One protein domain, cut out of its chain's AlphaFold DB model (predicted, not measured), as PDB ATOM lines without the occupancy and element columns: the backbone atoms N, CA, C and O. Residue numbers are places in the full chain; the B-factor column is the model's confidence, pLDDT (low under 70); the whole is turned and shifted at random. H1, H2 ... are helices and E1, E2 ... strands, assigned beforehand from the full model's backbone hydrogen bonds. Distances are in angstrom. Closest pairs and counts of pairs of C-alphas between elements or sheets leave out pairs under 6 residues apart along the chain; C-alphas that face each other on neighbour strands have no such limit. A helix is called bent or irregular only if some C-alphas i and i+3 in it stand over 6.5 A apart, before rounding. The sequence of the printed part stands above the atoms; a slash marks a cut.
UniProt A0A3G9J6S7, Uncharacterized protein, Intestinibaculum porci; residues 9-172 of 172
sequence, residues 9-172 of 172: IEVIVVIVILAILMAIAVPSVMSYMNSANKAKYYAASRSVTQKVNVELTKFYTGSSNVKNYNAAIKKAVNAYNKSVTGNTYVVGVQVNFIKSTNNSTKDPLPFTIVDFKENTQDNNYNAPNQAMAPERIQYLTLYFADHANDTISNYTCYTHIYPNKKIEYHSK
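This is residues 9 to 172 of the 172 residues of an uncharacterized protein of Intestinibaculum porci (UniProt A0A3G9J6S7). A very long helix, H1, and a short helix, H2, cover one face of a twisted five-stranded sheet, making two layers. The first part of H1, residues 9 to 36, sticks out from this compact body as a long arm and makes much of the length. The printed part has 164 residues, with two named helices followed by five named strands, H1 H2 E1 E2 E3 E4 E5, and its class is mixed, helices and strands. The sheet runs E2 E1 E3 E4 E5, all antiparallel. The whole is loose, with a radius of gyration of the C-alphas of 21.2 A and spans of 82 by 36 by 24 A.

H1, residues 9 to 61, begins at C-alpha 9 (130.665, 97.362, 40.328) and is 77.2 A long. It has a kink of 35 degrees near residue 24; it is neither bent nor irregular, but only just: C-alphas 24 and 27 are 6.4 A apart. H2, residues 69 to 83, is 21.3 A long. E1, residues 89 to 97, is 23.5 A long and bends by 55 degrees at residue 92. E2, residues 112 to 115, spans 9.2 A, and E3, residues 137 to 145, spans 23.9 A. E4, residues 157 to 161, and E5, residues 167 to 171, span 13.4 A each; E5 ends at C-alpha 171 (101.852, 103.415, 75.229).

H1 is on the sheet with residues 38 to 53; the closest C-alphas of H1 and E3 are those of Ser 45 and Leu 142, 6.9 A apart. H2 is on the same face, at a height over the sheet of 9.3 A, over E2 and E1. On the local plane it runs along the strands, but only just, at 28 degrees to E1. H1 and H2 form a helical hairpin and touch, with residues 47 to 59 of H1 alone; their closest C-alphas, of Val 52 and Ala 76, are 5.1 A apart. They run opposite ways at a steep tilt of 40 degrees. In H2 every O i to N i+4 pair is within hydrogen-bond range, in H1 46 of 49. E2 and E1 form a hairpin, with N 114 and O 93 at 3.0 A, within hydrogen-bond range. Between E1 and E3, N 94 and O 141 are at 2.8 A. E3, E4 and E5 form a meander, each strand the antiparallel neighbour of the one before, with N 142 and O 159 at 3.0 A and N 158 and O 170 at 2.9 A.

The C-alphas of Ile 9 and Asn 102, the two farthest apart, are 82.6 A apart. Without residues 9 to 36, which stand free, the body spans 44 by 30 by 24 A. The printed part has no cut. The links E1 to E2, E2 to E3 and E3 to E4 are long. The mean pLDDT of the printed part is 73.9, and 56 residues are under 70, among them 97 to 137.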
ATOM      1  N   ILE A   9     130.620  95.939  39.992       92.56
ATOM      2  CA  ILE A   9     130.665  97.362  40.328       92.56
ATOM      3  C   ILE A   9     129.298  98.042  40.191       92.56
ATOM      4  O   ILE A   9     128.927  98.813  41.072       92.56
ATOM      5  N   GLU A  10     128.518  97.720  39.153       91.06
ATOM      6  CA  GLU A  10     127.166  98.269  38.975       91.06
ATOM      7  C   GLU A  10     126.257  97.903  40.151       91.06
ATOM      8  O   GLU A  10     125.493  98.739  40.625       91.06
ATOM      9  N   VAL A  11     126.381  96.683  40.679       92.75
ATOM     10  CA  VAL A  11     125.584  96.244  41.831       92.75
ATOM     11  C   VAL A  11     126.031  96.939  43.119       92.75
ATOM     12  O   VAL A  11     125.185  97.395  43.887       92.75
ATOM     13  N   ILE A  12     127.344  97.075  43.347       93.88
ATOM     14  CA  ILE A  12     127.885  97.705  44.565       93.88
ATOM     15  C   ILE A  12     127.478  99.182  44.662       93.88
ATOM     16  O   ILE A  12     127.079  99.646  45.730       93.88
ATOM     17  N   VAL A  13     127.523  99.926  43.556       94.62
ATOM     18  CA  VAL A  13     127.121 101.341  43.564       94.62
ATOM     19  C   VAL A  13     125.638 101.490  43.926       94.62
ATOM     20  O   VAL A  13     125.282 102.349  44.734       94.62
ATOM     21  N   VAL A  14     124.775 100.616  43.401       95.31
ATOM     22  CA  VAL A  14     123.330 100.657  43.680       95.31
ATOM     23  C   VAL A  14     123.031 100.357  45.149       95.31
ATOM     24  O   VAL A  14     122.250 101.083  45.759       95.31
ATOM     25  N   ILE A  15     123.661  99.342  45.751       95.88
ATOM     26  CA  ILE A  15     123.423  99.019  47.170       95.88
ATOM     27  C   ILE A  15     123.930 100.116  48.115       95.88
ATOM     28  O   ILE A  15     123.316 100.337  49.154       95.88
ATOM     29  N   VAL A  16     125.002 100.833  47.756       96.56
ATOM     30  CA  VAL A  16     125.527 101.947  48.564       96.56
ATOM     31  C   VAL A  16     124.546 103.119  48.568       96.56
ATOM     32  O   VAL A  16     124.222 103.645  49.631       96.56
ATOM     33  N   ILE A  17     124.007 103.485  47.401       96.50
ATOM     34  CA  ILE A  17     122.954 104.509  47.305       96.50
ATOM     35  C   ILE A  17     121.688 104.032  48.048       96.50
ATOM     36  O   ILE A  17     121.117 104.787  48.836       96.50
ATOM     37  N   LEU A  18     121.334 102.752  47.869       96.69
ATOM     38  CA  LEU A  18     120.423 101.932  48.682       96.69
ATOM     39  C   LEU A  18     120.466 102.278  50.173       96.69
ATOM     40  O   LEU A  18     119.507 102.759  50.786       96.69
ATOM     41  N   ALA A  19     121.636 102.013  50.740       96.69
ATOM     42  CA  ALA A  19     121.901 102.112  52.162       96.69
ATOM     43  C   ALA A  19     121.761 103.550  52.676       96.69
ATOM     44  O   ALA A  19     121.149 103.764  53.722       96.69
ATOM     45  N   ILE A  20     122.267 104.539  51.931       96.75
ATOM     46  CA  ILE A  20     122.185 105.954  52.325       96.75
ATOM     47  C   ILE A  20     120.726 106.427  52.354       96.75
ATOM     48  O   ILE A  20     120.304 107.068  53.317       96.75
ATOM     49  N   LEU A  21     119.932 106.078  51.335       97.44
ATOM     50  CA  LEU A  21     118.513 106.440  51.294       97.44
ATOM     51  C   LEU A  21     117.731 105.779  52.433       97.44
ATOM     52  O   LEU A  21     116.941 106.446  53.103       97.44
ATOM     53  N   MET A  22     117.979 104.492  52.697       96.25
ATOM     54  CA  MET A  22     117.329 103.785  53.803       96.25
ATOM     55  C   MET A  22     117.680 104.389  55.166       96.25
ATOM     56  O   MET A  22     116.788 104.523  56.002       96.25
ATOM     57  N   ALA A  23     118.929 104.813  55.380       95.94
ATOM     58  CA  ALA A  23     119.358 105.414  56.645       95.94
ATOM     59  C   ALA A  23     118.539 106.663  57.024       95.94
ATOM     60  O   ALA A  23     118.262 106.884  58.201       95.94
ATOM     61  N   ILE A  24     118.107 107.454  56.035       95.06
ATOM     62  CA  ILE A  24     117.298 108.664  56.252       95.06
ATOM     63  C   ILE A  24     115.795 108.338  56.236       95.06
ATOM     64  O   ILE A  24     115.022 108.885  57.025       95.06
ATOM     65  N   ALA A  25     115.362 107.433  55.355       94.31
ATOM     66  CA  ALA A  25     113.949 107.115  55.170       94.31
ATOM     67  C   ALA A  25     113.350 106.331  56.351       94.31
ATOM     68  O   ALA A  25     112.256 106.658  56.810       94.31
ATOM     69  N   VAL A  26     114.062 105.327  56.873       94.00
ATOM     70  CA  VAL A  26     113.567 104.436  57.939       94.00
ATOM     71  C   VAL A  26     113.128 105.189  59.208       94.00
ATOM     72  O   VAL A  26     111.991 104.971  59.637       94.00
ATOM     73  N   PRO A  27     113.930 106.094  59.815       93.50
ATOM     74  CA  PRO A  27     113.496 106.806  61.019       93.50
ATOM     75  C   PRO A  27     112.281 107.716  60.767       93.50
ATOM     76  O   PRO A  27     111.396 107.812  61.621       93.50
ATOM     77  N   SER A  28     112.198 108.343  59.589       93.06
ATOM     78  CA  SER A  28     111.071 109.211  59.216       93.06
ATOM     79  C   SER A  28     109.768 108.420  59.076       93.06
ATOM     80  O   SER A  28     108.751 108.773  59.682       93.06
ATOM     81  N   VAL A  29     109.813 107.286  58.366       91.69
ATOM     82  CA  VAL A  29     108.661 106.387  58.212       91.69
ATOM     83  C   VAL A  29     108.222 105.832  59.569       91.69
ATOM     84  O   VAL A  29     107.029 105.845  59.871       91.69
ATOM     85  N   MET A  30     109.163 105.439  60.434       92.56
ATOM     86  CA  MET A  30     108.853 104.957  61.785       92.56
ATOM     87  C   MET A  30     108.132 106.022  62.633       92.56
ATOM     88  O   MET A  30     107.145 105.731  63.311       92.56
ATOM     89  N   SER A  31     108.574 107.282  62.569       91.38
ATOM     90  CA  SER A  31     107.924 108.400  63.270       91.38
ATOM     91  C   SER A  31     106.507 108.675  62.752       91.38
ATOM     92  O   SER A  31     105.568 108.874  63.538       91.38
ATOM     93  N   TYR A  32     106.324 108.631  61.428       91.12
ATOM     94  CA  TYR A  32     105.012 108.785  60.807       91.12
ATOM     95  C   TYR A  32     104.053 107.667  61.232       91.12
ATOM     96  O   TYR A  32     102.930 107.950  61.652       91.12
ATOM     97  N   MET A  33     104.512 106.412  61.227       90.44
ATOM     98  CA  MET A  33     103.728 105.267  61.702       90.44
ATOM     99  C   MET A  33     103.309 105.426  63.168       90.44
ATOM    100  O   MET A  33     102.144 105.216  63.505       90.44
ATOM    101  N   ASN A  34     104.216 105.877  64.039       89.00
ATOM    102  CA  ASN A  34     103.898 106.134  65.445       89.00
ATOM    103  C   ASN A  34     102.842 107.236  65.614       89.00
ATOM    104  O   ASN A  34     101.941 107.118  66.448       89.00
ATOM    105  N   SER A  35     102.923 108.297  64.812       89.69
ATOM    106  CA  SER A  35     101.953 109.398  64.827       89.69
ATOM    107  C   SER A  35     100.580 108.955  64.313       89.69
ATOM    108  O   SER A  35      99.560 109.278  64.924       89.69
ATOM    109  N   ALA A  36     100.552 108.152  63.247       88.44
ATOM    110  CA  ALA A  36      99.335 107.551  62.709       88.44
ATOM    111  C   ALA A  36      98.670 106.608  63.727       88.44
ATOM    112  O   ALA A  36      97.459 106.682  63.936       88.44
ATOM    113  N   ASN A  37      99.459 105.793  64.432       86.88
ATOM    114  CA  ASN A  37      98.961 104.927  65.501       86.88
ATOM    115  C   ASN A  37      98.334 105.743  66.640       86.88
ATOM    116  O   ASN A  37      97.203 105.470  67.036       86.88
ATOM    117  N   LYS A  38      98.998 106.804  67.122       88.88
ATOM    118  CA  LYS A  38      98.413 107.704  68.136       88.88
ATOM    119  C   LYS A  38      97.092 108.315  67.660       88.88
ATOM    120  O   LYS A  38      96.110 108.308  68.400       88.88
ATOM    121  N   ALA A  39      97.046 108.811  66.422       89.31
ATOM    122  CA  ALA A  39      95.837 109.386  65.836       89.31
ATOM    123  C   ALA A  39      94.684 108.370  65.760       89.31
ATOM    124  O   ALA A  39      93.551 108.704  66.115       89.31
ATOM    125  N   LYS A  40      94.983 107.121  65.378       88.06
ATOM    126  CA  LYS A  40      94.032 106.001  65.362       88.06
ATOM    127  C   LYS A  40      93.399 105.787  66.737       88.06
ATOM    128  O   LYS A  40      92.173 105.769  66.845       88.06
ATOM    129  N   TYR A  41      94.212 105.691  67.791       87.62
ATOM    130  CA  TYR A  41      93.704 105.501  69.154       87.62
ATOM    131  C   TYR A  41      92.921 106.718  69.654       87.62
ATOM    132  O   TYR A  41      91.858 106.553  70.241       87.62
ATOM    133  N   TYR A  42      93.341 107.947  69.343       89.38
ATOM    134  CA  TYR A  42      92.556 109.138  69.689       89.38
ATOM    135  C   TYR A  42      91.177 109.178  69.021       89.38
ATOM    136  O   TYR A  42      90.202 109.608  69.645       89.38
ATOM    137  N   ALA A  43      91.085 108.773  67.754       89.25
ATOM    138  CA  ALA A  43      89.815 108.700  67.038       89.25
ATOM    139  C   ALA A  43      88.903 107.620  67.643       89.25
ATOM    140  O   ALA A  43      87.733 107.891  67.930       89.25
ATOM    141  N   ALA A  44      89.465 106.439  67.920       88.56
ATOM    142  CA  ALA A  44      88.786 105.347  68.610       88.56
ATOM    143  C   ALA A  44      88.218 105.802  69.962       88.56
ATOM    144  O   ALA A  44      87.022 105.664  70.220       88.56
ATOM    145  N   SER A  45      89.046 106.449  70.784       89.06
ATOM    146  CA  SER A  45      88.666 106.942  72.107       89.06
ATOM    147  C   SER A  45      87.493 107.912  72.080       89.06
ATOM    148  O   SER A  45      86.580 107.805  72.903       89.06
ATOM    149  N   ARG A  46      87.467 108.836  71.112       88.50
ATOM    150  CA  ARG A  46      86.336 109.760  70.935       88.50
ATOM    151  C   ARG A  46      85.051 109.017  70.590       88.50
ATOM    152  O   ARG A  46      84.024 109.272  71.215       88.50
ATOM    153  N   SER A  47      85.118 108.089  69.638       89.75
ATOM    154  CA  SER A  47      83.954 107.316  69.194       89.75
ATOM    155  C   SER A  47      83.362 106.471  70.327       89.75
ATOM    156  O   SER A  47      82.153 106.506  70.572       89.75
ATOM    157  N   VAL A  48      84.219 105.770  71.076       88.75
ATOM    158  CA  VAL A  48      83.811 104.963  72.235       88.75
ATOM    159  C   VAL A  48      83.176 105.847  73.303       88.75
ATOM    160  O   VAL A  48      82.086 105.541  73.777       88.75
ATOM    161  N   THR A  49      83.801 106.979  73.638       85.88
ATOM    162  CA  THR A  49      83.289 107.905  74.663       85.88
ATOM    163  C   THR A  49      81.912 108.450  74.306       85.88
ATOM    164  O   THR A  49      81.028 108.492  75.158       85.88
ATOM    165  N   GLN A  50      81.691 108.831  73.045       87.81
ATOM    166  CA  GLN A  50      80.379 109.286  72.582       87.81
ATOM    167  C   GLN A  50      79.315 108.198  72.763       87.81
ATOM    168  O   GLN A  50      78.251 108.471  73.316       87.81
ATOM    169  N   LYS A  51      79.611 106.956  72.362       87.94
ATOM    170  CA  LYS A  51      78.692 105.820  72.541       87.94
ATOM    171  C   LYS A  51      78.419 105.539  74.020       87.94
ATOM    172  O   LYS A  51      77.267 105.320  74.384       87.94
ATOM    173  N   VAL A  52      79.450 105.586  74.866       84.00
ATOM    174  CA  VAL A  52      79.327 105.406  76.321       84.00
ATOM    175  C   VAL A  52      78.428 106.486  76.916       84.00
ATOM    176  O   VAL A  52      77.474 106.148  77.606       84.00
ATOM    177  N   ASN A  53      78.645 107.762  76.591       81.81
ATOM    178  CA  ASN A  53      77.808 108.860  77.082       81.81
ATOM    179  C   ASN A  53      76.346 108.718  76.644       81.81
ATOM    180  O   ASN A  53      75.439 108.937  77.447       81.81
ATOM    181  N   VAL A  54      76.107 108.314  75.392       84.81
ATOM    182  CA  VAL A  54      74.755 108.084  74.865       84.81
ATOM    183  C   VAL A  54      74.055 106.956  75.621       84.81
ATOM    184  O   VAL A  54      72.923 107.139  76.064       84.81
ATOM    185  N   GLU A  55      74.703 105.802  75.801       82.50
ATOM    186  CA  GLU A  55      74.095 104.694  76.545       82.50
ATOM    187  C   GLU A  55      73.917 105.052  78.026       82.50
ATOM    188  O   GLU A  55      72.819 104.887  78.548       82.50
ATOM    189  N   LEU A  56      74.915 105.645  78.689       77.25
ATOM    190  CA  LEU A  56      74.784 106.104  80.077       77.25
ATOM    191  C   LEU A  56      73.612 107.079  80.259       77.25
ATOM    192  O   LEU A  56      72.868 106.963  81.230       77.25
ATOM    193  N   THR A  57      73.404 107.994  79.309       78.12
ATOM    194  CA  THR A  57      72.276 108.937  79.337       78.12
ATOM    195  C   THR A  57      70.938 108.218  79.207       78.12
ATOM    196  O   THR A  57      70.045 108.469  80.010       78.12
ATOM    197  N   LYS A  58      70.806 107.275  78.264       80.50
ATOM    198  CA  LYS A  58      69.584 106.464  78.105       80.50
ATOM    199  C   LYS A  58      69.246 105.677  79.371       80.50
ATOM    200  O   LYS A  58      68.088 105.619  79.767       80.50
ATOM    201  N   PHE A  59      70.249 105.077  80.013       75.19
ATOM    202  CA  PHE A  59      70.053 104.355  81.273       75.19
ATOM    203  C   PHE A  59      69.729 105.298  82.437       75.19
ATOM    204  O   PHE A  59      68.991 104.918  83.343       75.19
ATOM    205  N   TYR A  60      70.250 106.527  82.422       72.00
ATOM    206  CA  TYR A  60      69.944 107.521  83.443       72.00
ATOM    207  C   TYR A  60      68.506 108.045  83.351       72.00
ATOM    208  O   TYR A  60      67.877 108.221  84.398       72.00
ATOM    209  N   THR A  61      67.997 108.286  82.140       74.25
ATOM    210  CA  THR A  61      66.642 108.811  81.900       74.25
ATOM    211  C   THR A  61      65.572 107.722  81.787       74.25
ATOM    212  O   THR A  61      64.384 108.026  81.856       74.25
ATOM    213  N   GLY A  62      65.970 106.456  81.628       70.75
ATOM    214  CA  GLY A  62      65.066 105.309  81.574       70.75
ATOM    215  C   GLY A  62      64.416 104.974  82.922       70.75
ATOM    216  O   GLY A  62      65.036 105.080  83.979       70.75
ATOM    217  N   SER A  63      63.164 104.515  82.876       55.72
ATOM    218  CA  SER A  63      62.322 104.174  84.034       55.72
ATOM    219  C   SER A  63      62.640 102.793  84.644       55.72
ATOM    220  O   SER A  63      61.734 102.016  84.941       55.72
ATOM    221  N   SER A  64      63.920 102.452  84.803       58.19
ATOM    222  CA  SER A  64      64.344 101.205  85.457       58.19
ATOM    223  C   SER A  64      64.752 101.477  86.904       58.19
ATOM    224  O   SER A  64      65.628 102.299  87.162       58.19
ATOM    225  N   ASN A  65      64.166 100.733  87.848       52.88
ATOM    226  CA  ASN A  65      64.440 100.848  89.291       52.88
ATOM    227  C   ASN A  65      65.875 100.441  89.689       52.88
ATOM    228  O   ASN A  65      66.291 100.668  90.821       52.88
ATOM    229  N   VAL A  66      66.651  99.872  88.759       55.03
ATOM    230  CA  VAL A  66      68.062  99.514  88.941       55.03
ATOM    231  C   VAL A  66      68.877 100.130  87.806       55.03
ATOM    232  O   VAL A  66      68.764  99.720  86.649       55.03
ATOM    233  N   LYS A  67      69.716 101.121  88.126       63.78
ATOM    234  CA  LYS A  67      70.629 101.749  87.159       63.78
ATOM    235  C   LYS A  67      71.941 100.965  87.104       63.78
ATOM    236  O   LYS A  67      72.872 101.238  87.853       63.78
ATOM    237  N   ASN A  68      72.004  99.970  86.218       71.31
ATOM    238  CA  ASN A  68      73.221  99.192  85.978       71.31
ATOM    239  C   ASN A  68      74.112  99.887  84.930       71.31
ATOM    240  O   ASN A  68      74.016  99.626  83.729       71.31
ATOM    241  N   TYR A  69      74.989 100.782  85.389       72.12
ATOM    242  CA  TYR A  69      75.931 101.504  84.524       72.12
ATOM    243  C   TYR A  69      76.905 100.576  83.786       72.12
ATOM    244  O   TYR A  69      77.265 100.852  82.639       72.12
ATOM    245  N   ASN A  70      77.263  99.436  84.381       72.69
ATOM    246  CA  ASN A  70      78.164  98.458  83.767       72.69
ATOM    247  C   ASN A  70      77.536  97.869  82.500       72.69
ATOM    248  O   ASN A  70      78.216  97.732  81.486       72.69
ATOM    249  N   ALA A  71      76.231  97.585  82.518       74.69
ATOM    250  CA  ALA A  71      75.504  97.112  81.342       74.69
ATOM    251  C   ALA A  71      75.486  98.157  80.209       74.69
ATOM    252  O   ALA A  71      75.679  97.807  79.042       74.69
ATOM    253  N   ALA A  72      75.319  99.440  80.548       77.94
ATOM    254  CA  ALA A  72      75.353 100.541  79.586       77.94
ATOM    255  C   ALA A  72      76.722 100.664  78.901       77.94
ATOM    256  O   ALA A  72      76.812 100.734  77.673       77.94
ATOM    257  N   ILE A  73      77.793 100.632  79.699       79.56
ATOM    258  CA  ILE A  73      79.176 100.707  79.218       79.56
ATOM    259  C   ILE A  73      79.506  99.471  78.374       79.56
ATOM    260  O   ILE A  73      80.010  99.617  77.260       79.56
ATOM    261  N   LYS A  74      79.144  98.267  78.849       79.12
ATOM    262  CA  LYS A  74      79.317  97.005  78.109       79.12
ATOM    263  C   LYS A  74      78.675  97.085  76.725       79.12
ATOM    264  O   LYS A  74      79.314  96.796  75.717       79.12
ATOM    265  N   LYS A  75      77.423  97.538  76.663       83.50
ATOM    266  CA  LYS A  75      76.674  97.680  75.411       83.50
ATOM    267  C   LYS A  75      77.314  98.687  74.454       83.50
ATOM    268  O   LYS A  75      77.448  98.384  73.269       83.50
ATOM    269  N   ALA A  76      77.725  99.855  74.947       85.12
ATOM    270  CA  ALA A  76      78.364 100.887  74.131       85.12
ATOM    271  C   ALA A  76      79.673 100.402  73.494       85.12
ATOM    272  O   ALA A  76      79.897 100.603  72.298       85.12
ATOM    273  N   VAL A  77      80.517  99.740  74.285       85.81
ATOM    274  CA  VAL A  77      81.815  99.237  73.831       85.81
ATOM    275  C   VAL A  77      81.652  98.030  72.911       85.81
ATOM    276  O   VAL A  77      82.282  98.003  71.862       85.81
ATOM    277  N   ASN A  78      80.744  97.095  73.205       85.50
ATOM    278  CA  ASN A  78      80.446  95.983  72.296       85.50
ATOM    279  C   ASN A  78      79.922  96.481  70.945       85.50
ATOM    280  O   ASN A  78      80.326  95.987  69.894       85.50
ATOM    281  N   ALA A  79      79.057  97.500  70.954       86.62
ATOM    282  CA  ALA A  79      78.584  98.130  69.728       86.62
ATOM    283  C   ALA A  79      79.719  98.823  68.957       86.62
ATOM    284  O   ALA A  79      79.718  98.792  67.728       86.62
ATOM    285  N   TYR A  80      80.680  99.442  69.653       88.81
ATOM    286  CA  TYR A  80      81.883  99.990  69.027       88.81
ATOM    287  C   TYR A  80      82.756  98.884  68.422       88.81
ATOM    288  O   TYR A  80      83.000  98.917  67.217       88.81
ATOM    289  N   ASN A  81      83.145  97.884  69.216       86.56
ATOM    290  CA  ASN A  81      84.016  96.778  68.811       86.56
ATOM    291  C   ASN A  81      83.432  95.977  67.637       86.56
ATOM    292  O   ASN A  81      84.170  95.566  66.754       86.56
ATOM    293  N   LYS A  82      82.104  95.813  67.567       86.19
ATOM    294  CA  LYS A  82      81.435  95.188  66.413       86.19
ATOM    295  C   LYS A  82      81.446  96.067  65.154       86.19
ATOM    296  O   LYS A  82      81.352  95.550  64.047       86.19
ATOM    297  N   SER A  83      81.479  97.391  65.316       85.88
ATOM    298  CA  SER A  83      81.414  98.350  64.204       85.88
ATOM    299  C   SER A  83      82.773  98.705  63.602       85.88
ATOM    300  O   SER A  83      82.820  99.252  62.503       85.88
ATOM    301  N   VAL A  84      83.870  98.425  64.310       82.88
ATOM    302  CA  VAL A  84      85.220  98.668  63.799       82.88
ATOM    303  C   VAL A  84      85.681  97.511  62.923       82.88
ATOM    304  O   VAL A  84      85.498  96.347  63.253       82.88
ATOM    305  N   THR A  85      86.293  97.847  61.793       76.25
ATOM    306  CA  THR A  85      86.810  96.886  60.806       76.25
ATOM    307  C   THR A  85      88.332  96.741  60.851       76.25
ATOM    308  O   THR A  85      88.897  95.944  60.111       76.25
ATOM    309  N   GLY A  86      89.009  97.527  61.691       74.25
ATOM    310  CA  GLY A  86      90.457  97.459  61.875       74.25
ATOM    311  C   GLY A  86      90.846  96.633  63.096       74.25
ATOM    312  O   GLY A  86      90.045  96.430  63.999       74.25
ATOM    313  N   ASN A  87      92.122  96.265  63.180       77.50
ATOM    314  CA  ASN A  87      92.655  95.424  64.257       77.50
ATOM    315  C   ASN A  87      92.597  96.030  65.672       77.50
ATOM    316  O   ASN A  87      92.969  95.364  66.626       77.50
ATOM    317  N   THR A  88      92.187  97.290  65.828       77.00
ATOM    318  CA  THR A  88      92.138  97.950  67.138       77.00
ATOM    319  C   THR A  88      90.738  97.880  67.714       77.00
ATOM    320  O   THR A  88      89.818  98.507  67.189       77.00
ATOM    321  N   TYR A  89      90.615  97.219  68.854       83.44
ATOM    322  CA  TYR A  89      89.392  97.148  69.644       83.44
ATOM    323  C   TYR A  89      89.699  97.478  71.103       83.44
ATOM    324  O   TYR A  89      90.852  97.531  71.541       83.44
ATOM    325  N   VAL A  90      88.637  97.769  71.842       84.88
ATOM    326  CA  VAL A  90      88.696  98.078  73.266       84.88
ATOM    327  C   VAL A  90      88.598  96.773  74.048       84.88
ATOM    328  O   VAL A  90      87.598  96.069  73.932       84.88
ATOM    329  N   VAL A  91      89.611  96.472  74.858       79.12
ATOM    330  CA  VAL A  91      89.651  95.287  75.739       79.12
ATOM    331  C   VAL A  91      89.188  95.588  77.156       79.12
ATOM    332  O   VAL A  91      88.818  94.674  77.888       79.12
ATOM    333  N   GLY A  92      89.203  96.862  77.543       76.94
ATOM    334  CA  GLY A  92      88.869  97.293  78.890       76.94
ATOM    335  C   GLY A  92      88.439  98.748  78.930       76.94
ATOM    336  O   GLY A  92      88.942  99.587  78.178       76.94
ATOM    337  N   VAL A  93      87.522  99.051  79.843       78.62
ATOM    338  CA  VAL A  93      87.072 100.414  80.119       78.62
ATOM    339  C   VAL A  93      87.026 100.634  81.618       78.62
ATOM    340  O   VAL A  93      86.452  99.815  82.330       78.62
ATOM    341  N   GLN A  94      87.599 101.751  82.066       75.88
ATOM    342  CA  GLN A  94      87.492 102.242  83.433       75.88
ATOM    343  C   GLN A  94      86.843 103.614  83.467       75.88
ATOM    344  O   GLN A  94      87.370 104.572  82.905       75.88
ATOM    345  N   VAL A  95      85.707 103.718  84.149       74.25
ATOM    346  CA  VAL A  95      85.035 104.999  84.381       74.25
ATOM    347  C   VAL A  95      85.279 105.423  85.819       74.25
ATOM    348  O   VAL A  95      85.014 104.659  86.745       74.25
ATOM    349  N   ASN A  96      85.770 106.646  85.992       72.25
ATOM    350  CA  ASN A  96      85.889 107.286  87.291       72.25
ATOM    351  C   ASN A  96      84.837 108.376  87.406       72.25
ATOM    352  O   ASN A  96      84.635 109.182  86.495       72.25
ATOM    353  N   PHE A  97      84.178 108.402  88.550       69.12
ATOM    354  CA  PHE A  97      83.027 109.239  88.817       69.12
ATOM    355  C   PHE A  97      83.317 110.183  89.989       69.12
ATOM    356  O   PHE A  97      83.886 109.779  91.002       69.12
ATOM    357  N   ILE A  98      82.896 111.445  89.883       58.25
ATOM    358  CA  ILE A  98      82.967 112.411  90.985       58.25
ATOM    359  C   ILE A  98      81.916 112.011  92.036       58.25
ATOM    360  O   ILE A  98      80.768 111.741  91.687       58.25
ATOM    361  N   LYS A  99      82.234 112.018  93.337       52.00
ATOM    362  CA  LYS A  99      81.253 111.793  94.424       52.00
ATOM    363  C   LYS A  99      80.223 112.918  94.509       52.00
ATOM    364  O   LYS A  99      80.611 114.081  94.435       52.00
ATOM    365  N   SER A 100      78.921 112.608  94.604       49.75
ATOM    366  CA  SER A 100      77.902 113.642  94.875       49.75
ATOM    367  C   SER A 100      77.750 113.727  96.372       49.75
ATOM    368  O   SER A 100      77.046 112.905  96.943       49.75
ATOM    369  N   THR A 101      78.413 114.672  97.023       47.38
ATOM    370  CA  THR A 101      78.011 115.060  98.375       47.38
ATOM    371  C   THR A 101      78.390 116.500  98.649       47.38
ATOM    372  O   THR A 101      79.494 116.933  98.325       47.38
ATOM    373  N   ASN A 102      77.488 117.190  99.342       48.00
ATOM    374  CA  ASN A 102      77.726 118.434 100.066       48.00
ATOM    375  C   ASN A 102      78.672 118.159 101.249       48.00
ATOM    376  O   ASN A 102      78.255 118.214 102.395       48.00
ATOM    377  N   ASN A 103      79.897 117.706 100.984       47.34
ATOM    378  CA  ASN A 103      81.033 117.780 101.895       47.34
ATOM    379  C   ASN A 103      82.283 117.224 101.216       47.34
ATOM    380  O   ASN A 103      82.281 116.141 100.626       47.34
ATOM    381  N   SER A 104      83.341 118.020 101.327       54.16
ATOM    382  CA  SER A 104      84.665 117.890 100.732       54.16
ATOM    383  C   SER A 104      85.466 116.674 101.217       54.16
ATOM    384  O   SER A 104      86.510 116.843 101.839       54.16
ATOM    385  N   THR A 105      85.061 115.452 100.871       43.00
ATOM    386  CA  THR A 105      86.037 114.358 100.738       43.00
ATOM    387  C   THR A 105      86.228 114.040  99.263       43.00
ATOM    388  O   THR A 105      85.363 113.474  98.595       43.00
ATOM    389  N   LYS A 106      87.364 114.515  98.736       47.44
ATOM    390  CA  LYS A 106      87.852 114.334  97.362       47.44
ATOM    391  C   LYS A 106      88.358 112.902  97.132       47.44
ATOM    392  O   LYS A 106      89.407 112.721  96.524       47.44
ATOM    393  N   ASP A 107      87.635 111.900  97.613       41.44
ATOM    394  CA  ASP A 107      88.000 110.508  97.377       41.44
ATOM    395  C   ASP A 107      87.213 110.020  96.151       41.44
ATOM    396  O   ASP A 107      85.975 110.064  96.173       41.44
ATOM    397  N   PRO A 108      87.881 109.638  95.046       43.25
ATOM    398  CA  PRO A 108      87.197 109.119  93.868       43.25
ATOM    399  C   PRO A 108      86.397 107.866  94.255       43.25
ATOM    400  O   PRO A 108      86.913 106.950  94.892       43.25
ATOM    401  N   LEU A 109      85.109 107.854  93.901       48.78
ATOM    402  CA  LEU A 109      84.244 106.682  94.055       48.78
ATOM    403  C   LEU A 109      84.755 105.531  93.168       48.78
ATOM    404  O   LEU A 109      85.451 105.792  92.184       48.78
ATOM    405  N   PRO A 110      84.427 104.271  93.505       47.81
ATOM    406  CA  PRO A 110      85.047 103.094  92.910       47.81
ATOM    407  C   PRO A 110      84.987 103.047  91.381       47.81
ATOM    408  O   PRO A 110      83.987 103.406  90.757       47.81
ATOM    409  N   PHE A 111      86.082 102.559  90.806       44.62
ATOM    410  CA  PHE A 111      86.266 102.296  89.388       44.62
ATOM    411  C   PHE A 111      85.445 101.070  88.958       44.62
ATOM    412  O   PHE A 111      85.389 100.064  89.661       44.62
ATOM    413  N   THR A 112      84.855 101.110  87.767       48.94
ATOM    414  CA  THR A 112      84.357  99.898  87.102       48.94
ATOM    415  C   THR A 112      85.402  99.459  86.093       48.94
ATOM    416  O   THR A 112      85.587 100.178  85.120       48.94
ATOM    417  N   ILE A 113      86.049  98.303  86.266       48.00
ATOM    418  CA  ILE A 113      86.736  97.651  85.140       48.00
ATOM    419  C   ILE A 113      85.692  96.814  84.418       48.00
ATOM    420  O   ILE A 113      85.136  95.874  84.984       48.00
ATOM    421  N   VAL A 114      85.378  97.180  83.182       55.94
ATOM    422  CA  VAL A 114      84.604  96.300  82.317       55.94
ATOM    423  C   VAL A 114      85.584  95.452  81.526       55.94
ATOM    424  O   VAL A 114      86.208  95.953  80.593       55.94
ATOM    425  N   ASP A 115      85.698  94.182  81.907       55.12
ATOM    426  CA  ASP A 115      86.432  93.182  81.141       55.12
ATOM    427  C   ASP A 115      85.556  92.703  79.986       55.12
ATOM    428  O   ASP A 115      84.419  92.271  80.188       55.12
ATOM    429  N   PHE A 116      86.060  92.820  78.756       59.91
ATOM    430  CA  PHE A 116      85.292  92.481  77.552       59.91
ATOM    431  C   PHE A 116      85.532  91.062  77.046       59.91
ATOM    432  O   PHE A 116      84.910  90.666  76.061       59.91
ATOM    433  N   LYS A 117      86.410  90.296  77.707       54.03
ATOM    434  CA  LYS A 117      86.854  89.006  77.179       54.03
ATOM    435  C   LYS A 117      86.192  87.769  77.758       54.03
ATOM    436  O   LYS A 117      86.382  86.683  77.221       54.03
ATOM    437  N   GLU A 118      85.392  87.906  78.801       37.94
ATOM    438  CA  GLU A 118      84.689  86.761  79.351       37.94
ATOM    439  C   GLU A 118      83.206  87.063  79.451       37.94
ATOM    440  O   GLU A 118      82.766  88.122  79.895       37.94
ATOM    441  N   ASN A 119      82.428  86.076  79.022       38.91
ATOM    442  CA  ASN A 119      80.997  85.942  79.233       38.91
ATOM    443  C   ASN A 119      80.667  85.764  80.734       38.91
ATOM    444  O   ASN A 119      79.779  85.002  81.100       38.91
ATOM    445  N   THR A 120      81.415  86.425  81.618       41.22
ATOM    446  CA  THR A 120      81.196  86.481  83.052       41.22
ATOM    447  C   THR A 120      80.458  87.783  83.344       41.22
ATOM    448  O   THR A 120      80.906  88.908  83.089       41.22
ATOM    449  N   GLN A 121      79.244  87.639  83.863       46.94
ATOM    450  CA  GLN A 121      78.445  88.760  84.343       46.94
ATOM    451  C   GLN A 121      79.075  89.488  85.551       46.94
ATOM    452  O   GLN A 121      78.537  90.515  85.950       46.94
ATOM    453  N   ASP A 122      80.233  89.062  86.069       46.56
ATOM    454  CA  ASP A 122      80.517  89.182  87.506       46.56
ATOM    455  C   ASP A 122      81.812  89.883  87.936       46.56
ATOM    456  O   ASP A 122      82.217  89.739  89.083       46.56
ATOM    457  N   ASN A 123      82.402  90.776  87.139       43.34
ATOM    458  CA  ASN A 123      83.296  91.797  87.724       43.34
ATOM    459  C   ASN A 123      82.470  93.018  88.149       43.34
ATOM    460  O   ASN A 123      82.626  94.146  87.680       43.34
ATOM    461  N   ASN A 124      81.498  92.736  89.017       44.59
ATOM    462  CA  ASN A 124      80.586  93.690  89.611       44.59
ATOM    463  C   ASN A 124      81.284  94.375  90.795       44.59
ATOM    464  O   ASN A 124      81.002  94.074  91.953       44.59
ATOM    465  N   TYR A 125      82.193  95.322  90.529       42.22
ATOM    466  CA  TYR A 125      82.368  96.370  91.528       42.22
ATOM    467  C   TYR A 125      81.103  97.214  91.448       42.22
ATOM    468  O   TYR A 125      80.901  97.950  90.478       42.22
ATOM    469  N   ASN A 126      80.210  96.984  92.415       40.94
ATOM    470  CA  ASN A 126      78.934  97.667  92.539       40.94
ATOM    471  C   ASN A 126      79.189  99.165  92.357       40.94
ATOM    472  O   ASN A 126      79.778  99.812  93.229       40.94
ATOM    473  N   ALA A 127      78.749  99.719  91.221       42.97
ATOM    474  CA  ALA A 127      78.537 101.151  91.143       42.97
ATOM    475  C   ALA A 127      77.694 101.519  92.375       42.97
ATOM    476  O   ALA A 127      76.811 100.732  92.740       42.97
ATOM    477  N   PRO A 128      77.965 102.642  93.063       44.31
ATOM    478  CA  PRO A 128      77.107 103.064  94.161       44.31
ATOM    479  C   PRO A 128      75.655 102.952  93.683       44.31
ATOM    480  O   PRO A 128      75.343 103.455  92.604       44.31
ATOM    481  N   ASN A 129      74.810 102.229  94.435       43.72
ATOM    482  CA  ASN A 129      73.391 101.948  94.147       43.72
ATOM    483  C   ASN A 129      72.529 103.229  94.175       43.72
ATOM    484  O   ASN A 129      71.453 103.278  94.763       43.72
ATOM    485  N   GLN A 130      73.025 104.314  93.596       47.88
ATOM    486  CA  GLN A 130      72.411 105.619  93.552       47.88
ATOM    487  C   GLN A 130      72.585 106.155  92.141       47.88
ATOM    488  O   GLN A 130      73.664 106.094  91.552       47.88
ATOM    489  N   ALA A 131      71.486 106.658  91.595       47.62
ATOM    490  CA  ALA A 131      71.399 107.219  90.264       47.62
ATOM    491  C   ALA A 131      72.395 108.367  90.063       47.62
ATOM    492  O   ALA A 131      72.085 109.528  90.306       47.62
ATOM    493  N   MET A 132      73.597 108.057  89.599       52.03
ATOM    494  CA  MET A 132      74.599 109.052  89.289       52.03
ATOM    495  C   MET A 132      74.410 109.578  87.861       52.03
ATOM    496  O   MET A 132      74.430 108.820  86.890       52.03
ATOM    497  N   ALA A 133      74.179 110.880  87.720       55.06
ATOM    498  CA  ALA A 133      74.021 111.501  86.412       55.06
ATOM    499  C   ALA A 133      75.322 111.393  85.577       55.06
ATOM    500  O   ALA A 133      76.416 111.525  86.138       55.06
ATOM    501  N   PRO A 134      75.238 111.171  84.248       53.97
ATOM    502  CA  PRO A 134      76.403 111.050  83.357       53.97
ATOM    503  C   PRO A 134      77.288 112.308  83.322       53.97
ATOM    504  O   PRO A 134      78.475 112.220  83.020       53.97
ATOM    505  N   GLU A 135      76.757 113.466  83.720       52.53
ATOM    506  CA  GLU A 135      77.490 114.732  83.902       52.53
ATOM    507  C   GLU A 135      78.541 114.706  85.030       52.53
ATOM    508  O   GLU A 135      79.272 115.673  85.228       52.53
ATOM    509  N   ARG A 136      78.644 113.593  85.767       61.12
ATOM    510  CA  ARG A 136      79.532 113.429  86.927       61.12
ATOM    511  C   ARG A 136      80.723 112.498  86.656       61.12
ATOM    512  O   ARG A 136      81.386 112.084  87.604       61.12
ATOM    513  N   ILE A 137      81.013 112.143  85.398       69.94
ATOM    514  CA  ILE A 137      82.260 111.438  85.038       69.94
ATOM    515  C   ILE A 137      83.443 112.376  85.307       69.94
ATOM    516  O   ILE A 137      83.434 113.522  84.879       69.94
ATOM    517  N   GLN A 138      84.459 111.903  86.026       72.62
ATOM    518  CA  GLN A 138      85.696 112.644  86.274       72.62
ATOM    519  C   GLN A 138      86.716 112.401  85.160       72.62
ATOM    520  O   GLN A 138      87.334 113.342  84.670       72.62
ATOM    521  N   TYR A 139      86.901 111.135  84.786       74.81
ATOM    522  CA  TYR A 139      87.711 110.712  83.650       74.81
ATOM    523  C   TYR A 139      87.391 109.265  83.267       74.81
ATOM    524  O   TYR A 139      86.874 108.483  84.066       74.81
ATOM    525  N   LEU A 140      87.707 108.921  82.026       82.19
ATOM    526  CA  LEU A 140      87.519 107.614  81.421       82.19
ATOM    527  C   LEU A 140      88.869 107.096  80.921       82.19
ATOM    528  O   LEU A 140      89.542 107.787  80.161       82.19
ATOM    529  N   THR A 141      89.253 105.887  81.315       84.88
ATOM    530  CA  THR A 141      90.427 105.191  80.777       84.88
ATOM    531  C   THR A 141      89.967 104.083  79.839       84.88
ATOM    532  O   THR A 141      89.171 103.228  80.225       84.88
ATOM    533  N   LEU A 142      90.458 104.094  78.602       87.19
ATOM    534  CA  LEU A 142      90.201 103.043  77.615       87.19
ATOM    535  C   LEU A 142      91.480 102.260  77.358       87.19
ATOM    536  O   LEU A 142      92.516 102.874  77.114       87.19
ATOM    537  N   TYR A 143      91.383 100.936  77.368       85.62
ATOM    538  CA  TYR A 143      92.479 100.018  77.074       85.62
ATOM    539  C   TYR A 143      92.256  99.388  75.702       85.62
ATOM    540  O   TYR A 143      91.183  98.839  75.440       85.62
ATOM    541  N   PHE A 144      93.265  99.460  74.836       84.94
ATOM    542  CA  PHE A 144      93.187  98.967  73.462       84.94
ATOM    543  C   PHE A 144      94.183  97.843  73.210       84.94
ATOM    544  O   PHE A 144      95.320  97.903  73.680       84.94
ATOM    545  N   ALA A 145      93.779  96.871  72.399       80.50
ATOM    546  CA  ALA A 145      94.654  95.807  71.930       80.50
ATOM    547  C   ALA A 145      94.506  95.556  70.423       80.50
ATOM    548  O   ALA A 145      93.547  96.014  69.792       80.50
ATOM    549  N   ASP A 146      95.486  94.839  69.866       76.44
ATOM    550  CA  ASP A 146      95.389  94.156  68.569       76.44
ATOM    551  C   ASP A 146      94.771  92.758  68.765       76.44
ATOM    552  O   ASP A 146      94.818  92.208  69.868       76.44
ATOM    553  N   HIS A 147      94.139  92.176  67.740       64.44
ATOM    554  CA  HIS A 147      93.369  90.925  67.841       64.44
ATOM    555  C   HIS A 147      94.239  89.741  68.274       64.44
ATOM    556  O   HIS A 147      93.727  88.756  68.796       64.44
ATOM    557  N   ALA A 148      95.561  89.862  68.128       61.84
ATOM    558  CA  ALA A 148      96.529  88.904  68.644       61.84
ATOM    559  C   ALA A 148      96.619  88.868  70.188       61.84
ATOM    560  O   ALA A 148      96.999  87.840  70.742       61.84
ATOM    561  N   ASN A 149      96.270  89.955  70.891       57.31
ATOM    562  CA  ASN A 149      96.518  90.145  72.327       57.31
ATOM    563  C   ASN A 149      95.248  90.552  73.085       57.31
ATOM    564  O   ASN A 149      95.122  91.647  73.616       57.31
ATOM    565  N   ASP A 150      94.299  89.633  73.144       62.91
ATOM    566  CA  ASP A 150      92.912  89.904  73.534       62.91
ATOM    567  C   ASP A 150      92.665  89.839  75.062       62.91
ATOM    568  O   ASP A 150      91.543  89.735  75.528       62.91
ATOM    569  N   THR A 151      93.708  89.912  75.897       62.00
ATOM    570  CA  THR A 151      93.571  89.985  77.367       62.00
ATOM    571  C   THR A 151      93.920  91.378  77.892       62.00
ATOM    572  O   THR A 151      94.837  92.026  77.389       62.00
ATOM    573  N   ILE A 152      93.238  91.847  78.946       59.28
ATOM    574  CA  ILE A 152      93.480  93.187  79.515       59.28
ATOM    575  C   ILE A 152      94.910  93.344  80.013       59.28
ATOM    576  O   ILE A 152      95.520  94.378  79.782       59.28
ATOM    577  N   SER A 153      95.510  92.319  80.613       62.19
ATOM    578  CA  SER A 153      96.920  92.387  81.011       62.19
ATOM    579  C   SER A 153      97.867  92.626  79.824       62.19
ATOM    580  O   SER A 153      98.991  93.066  80.044       62.19
ATOM    581  N   ASN A 154      97.417  92.413  78.581       66.50
ATOM    582  CA  ASN A 154      98.187  92.518  77.343       66.50
ATOM    583  C   ASN A 154      97.688  93.632  76.390       66.50
ATOM    584  O   ASN A 154      97.881  93.528  75.179       66.50
ATOM    585  N   TYR A 155      97.097  94.721  76.905       74.00
ATOM    586  CA  TYR A 155      96.794  95.899  76.073       74.00
ATOM    587  C   TYR A 155      98.072  96.538  75.500       74.00
ATOM    588  O   TYR A 155      99.136  96.518  76.118       74.00
ATOM    589  N   THR A 156      97.966  97.137  74.316       80.06
ATOM    590  CA  THR A 156      99.083  97.796  73.618       80.06
ATOM    591  C   THR A 156      99.205  99.269  74.013       80.06
ATOM    592  O   THR A 156     100.300  99.824  74.070       80.06
ATOM    593  N   CYS A 157      98.079  99.915  74.319       85.00
ATOM    594  CA  CYS A 157      98.042 101.294  74.795       85.00
ATOM    595  C   CYS A 157      96.774 101.580  75.603       85.00
ATOM    596  O   CYS A 157      95.785 100.844  75.514       85.00
ATOM    597  N   TYR A 158      96.774 102.702  76.319       87.12
ATOM    598  CA  TYR A 158      95.579 103.243  76.954       87.12
ATOM    599  C   TYR A 158      95.448 104.753  76.743       87.12
ATOM    600  O   TYR A 158      96.425 105.459  76.477       87.12
ATOM    601  N   THR A 159      94.218 105.259  76.851       87.81
ATOM    602  CA  THR A 159      93.946 106.700  76.796       87.81
ATOM    603  C   THR A 159      93.144 107.172  77.992       87.81
ATOM    604  O   THR A 159      92.112 106.563  78.279       87.81
ATOM    605  N   HIS A 160      93.545 108.287  78.607       86.50
ATOM    606  CA  HIS A 160      92.724 109.007  79.581       86.50
ATOM    607  C   HIS A 160      91.905 110.091  78.888       86.50
ATOM    608  O   HIS A 160      92.414 110.879  78.090       86.50
ATOM    609  N   ILE A 161      90.615 110.127  79.190       86.81
ATOM    610  CA  ILE A 161      89.637 111.013  78.575       86.81
ATOM    611  C   ILE A 161      88.945 111.755  79.700       86.81
ATOM    612  O   ILE A 161      88.157 111.186  80.452       86.81
ATOM    613  N   TYR A 162      89.236 113.039  79.812       81.88
ATOM    614  CA  TYR A 162      88.610 113.903  80.797       81.88
ATOM    615  C   TYR A 162      87.445 114.641  80.126       81.88
ATOM    616  O   TYR A 162      87.645 115.240  79.062       81.88
ATOM    617  N   PRO A 163      86.236 114.636  80.709       72.69
ATOM    618  CA  PRO A 163      85.141 115.441  80.197       72.69
ATOM    619  C   PRO A 163      85.560 116.912  80.144       72.69
ATOM    620  O   PRO A 163      86.121 117.456  81.096       72.69
ATOM    621  N   ASN A 164      85.320 117.538  78.992       69.56
ATOM    622  CA  ASN A 164      85.683 118.925  78.689       69.56
ATOM    623  C   ASN A 164      87.192 119.248  78.741       69.56
ATOM    624  O   ASN A 164      87.554 120.423  78.785       69.56
ATOM    625  N   LYS A 165      88.088 118.250  78.705       75.81
ATOM    626  CA  LYS A 165      89.533 118.484  78.526       75.81
ATOM    627  C   LYS A 165      90.129 117.594  77.427       75.81
ATOM    628  O   LYS A 165      89.425 116.971  76.636       75.81
ATOM    629  N   LYS A 166      91.461 117.606  77.335       81.56
ATOM    630  CA  LYS A 166      92.253 116.877  76.339       81.56
ATOM    631  C   LYS A 166      92.213 115.360  76.587       81.56
ATOM    632  O   LYS A 166      92.039 114.917  77.715       81.56
ATOM    633  N   ILE A 167      92.406 114.582  75.520       86.00
ATOM    634  CA  ILE A 167      92.659 113.137  75.600       86.00
ATOM    635  C   ILE A 167      94.168 112.908  75.719       86.00
ATOM    636  O   ILE A 167      94.941 113.425  74.907       86.00
ATOM    637  N   GLU A 168      94.585 112.114  76.696       87.56
ATOM    638  CA  GLU A 168      95.982 111.739  76.928       87.56
ATOM    639  C   GLU A 168      96.217 110.314  76.421       87.56
ATOM    640  O   GLU A 168      95.378 109.441  76.625       87.56
ATOM    641  N   TYR A 169      97.325 110.092  75.709       87.56
ATOM    642  CA  TYR A 169      97.693 108.789  75.144       87.56
ATOM    643  C   TYR A 169      98.936 108.262  75.839       87.56
ATOM    644  O   TYR A 169      99.927 108.985  75.963       87.56
ATOM    645  N   HIS A 170      98.896 106.988  76.204       85.31
ATOM    646  CA  HIS A 170      99.986 106.296  76.862       85.31
ATOM    647  C   HIS A 170     100.205 104.958  76.153       85.31
ATOM    648  O   HIS A 170      99.293 104.136  76.046       85.31
ATOM    649  N   SER A 171     101.418 104.753  75.636       82.12
ATOM    650  CA  SER A 171     101.852 103.415  75.229       82.12
ATOM    651  C   SER A 171     102.105 102.594  76.487       82.12
ATOM    652  O   SER A 171     102.552 103.159  77.487       82.12
ATOM    653  N   LYS A 172     101.819 101.291  76.433       69.06
ATOM    654  CA  LYS A 172     102.383 100.360  77.410       69.06
ATOM    655  C   LYS A 172     103.899 100.263  77.226       69.06
ATOM    656  O   LYS A 172     104.358 100.551  76.091       69.06
TER     657      LYS A 172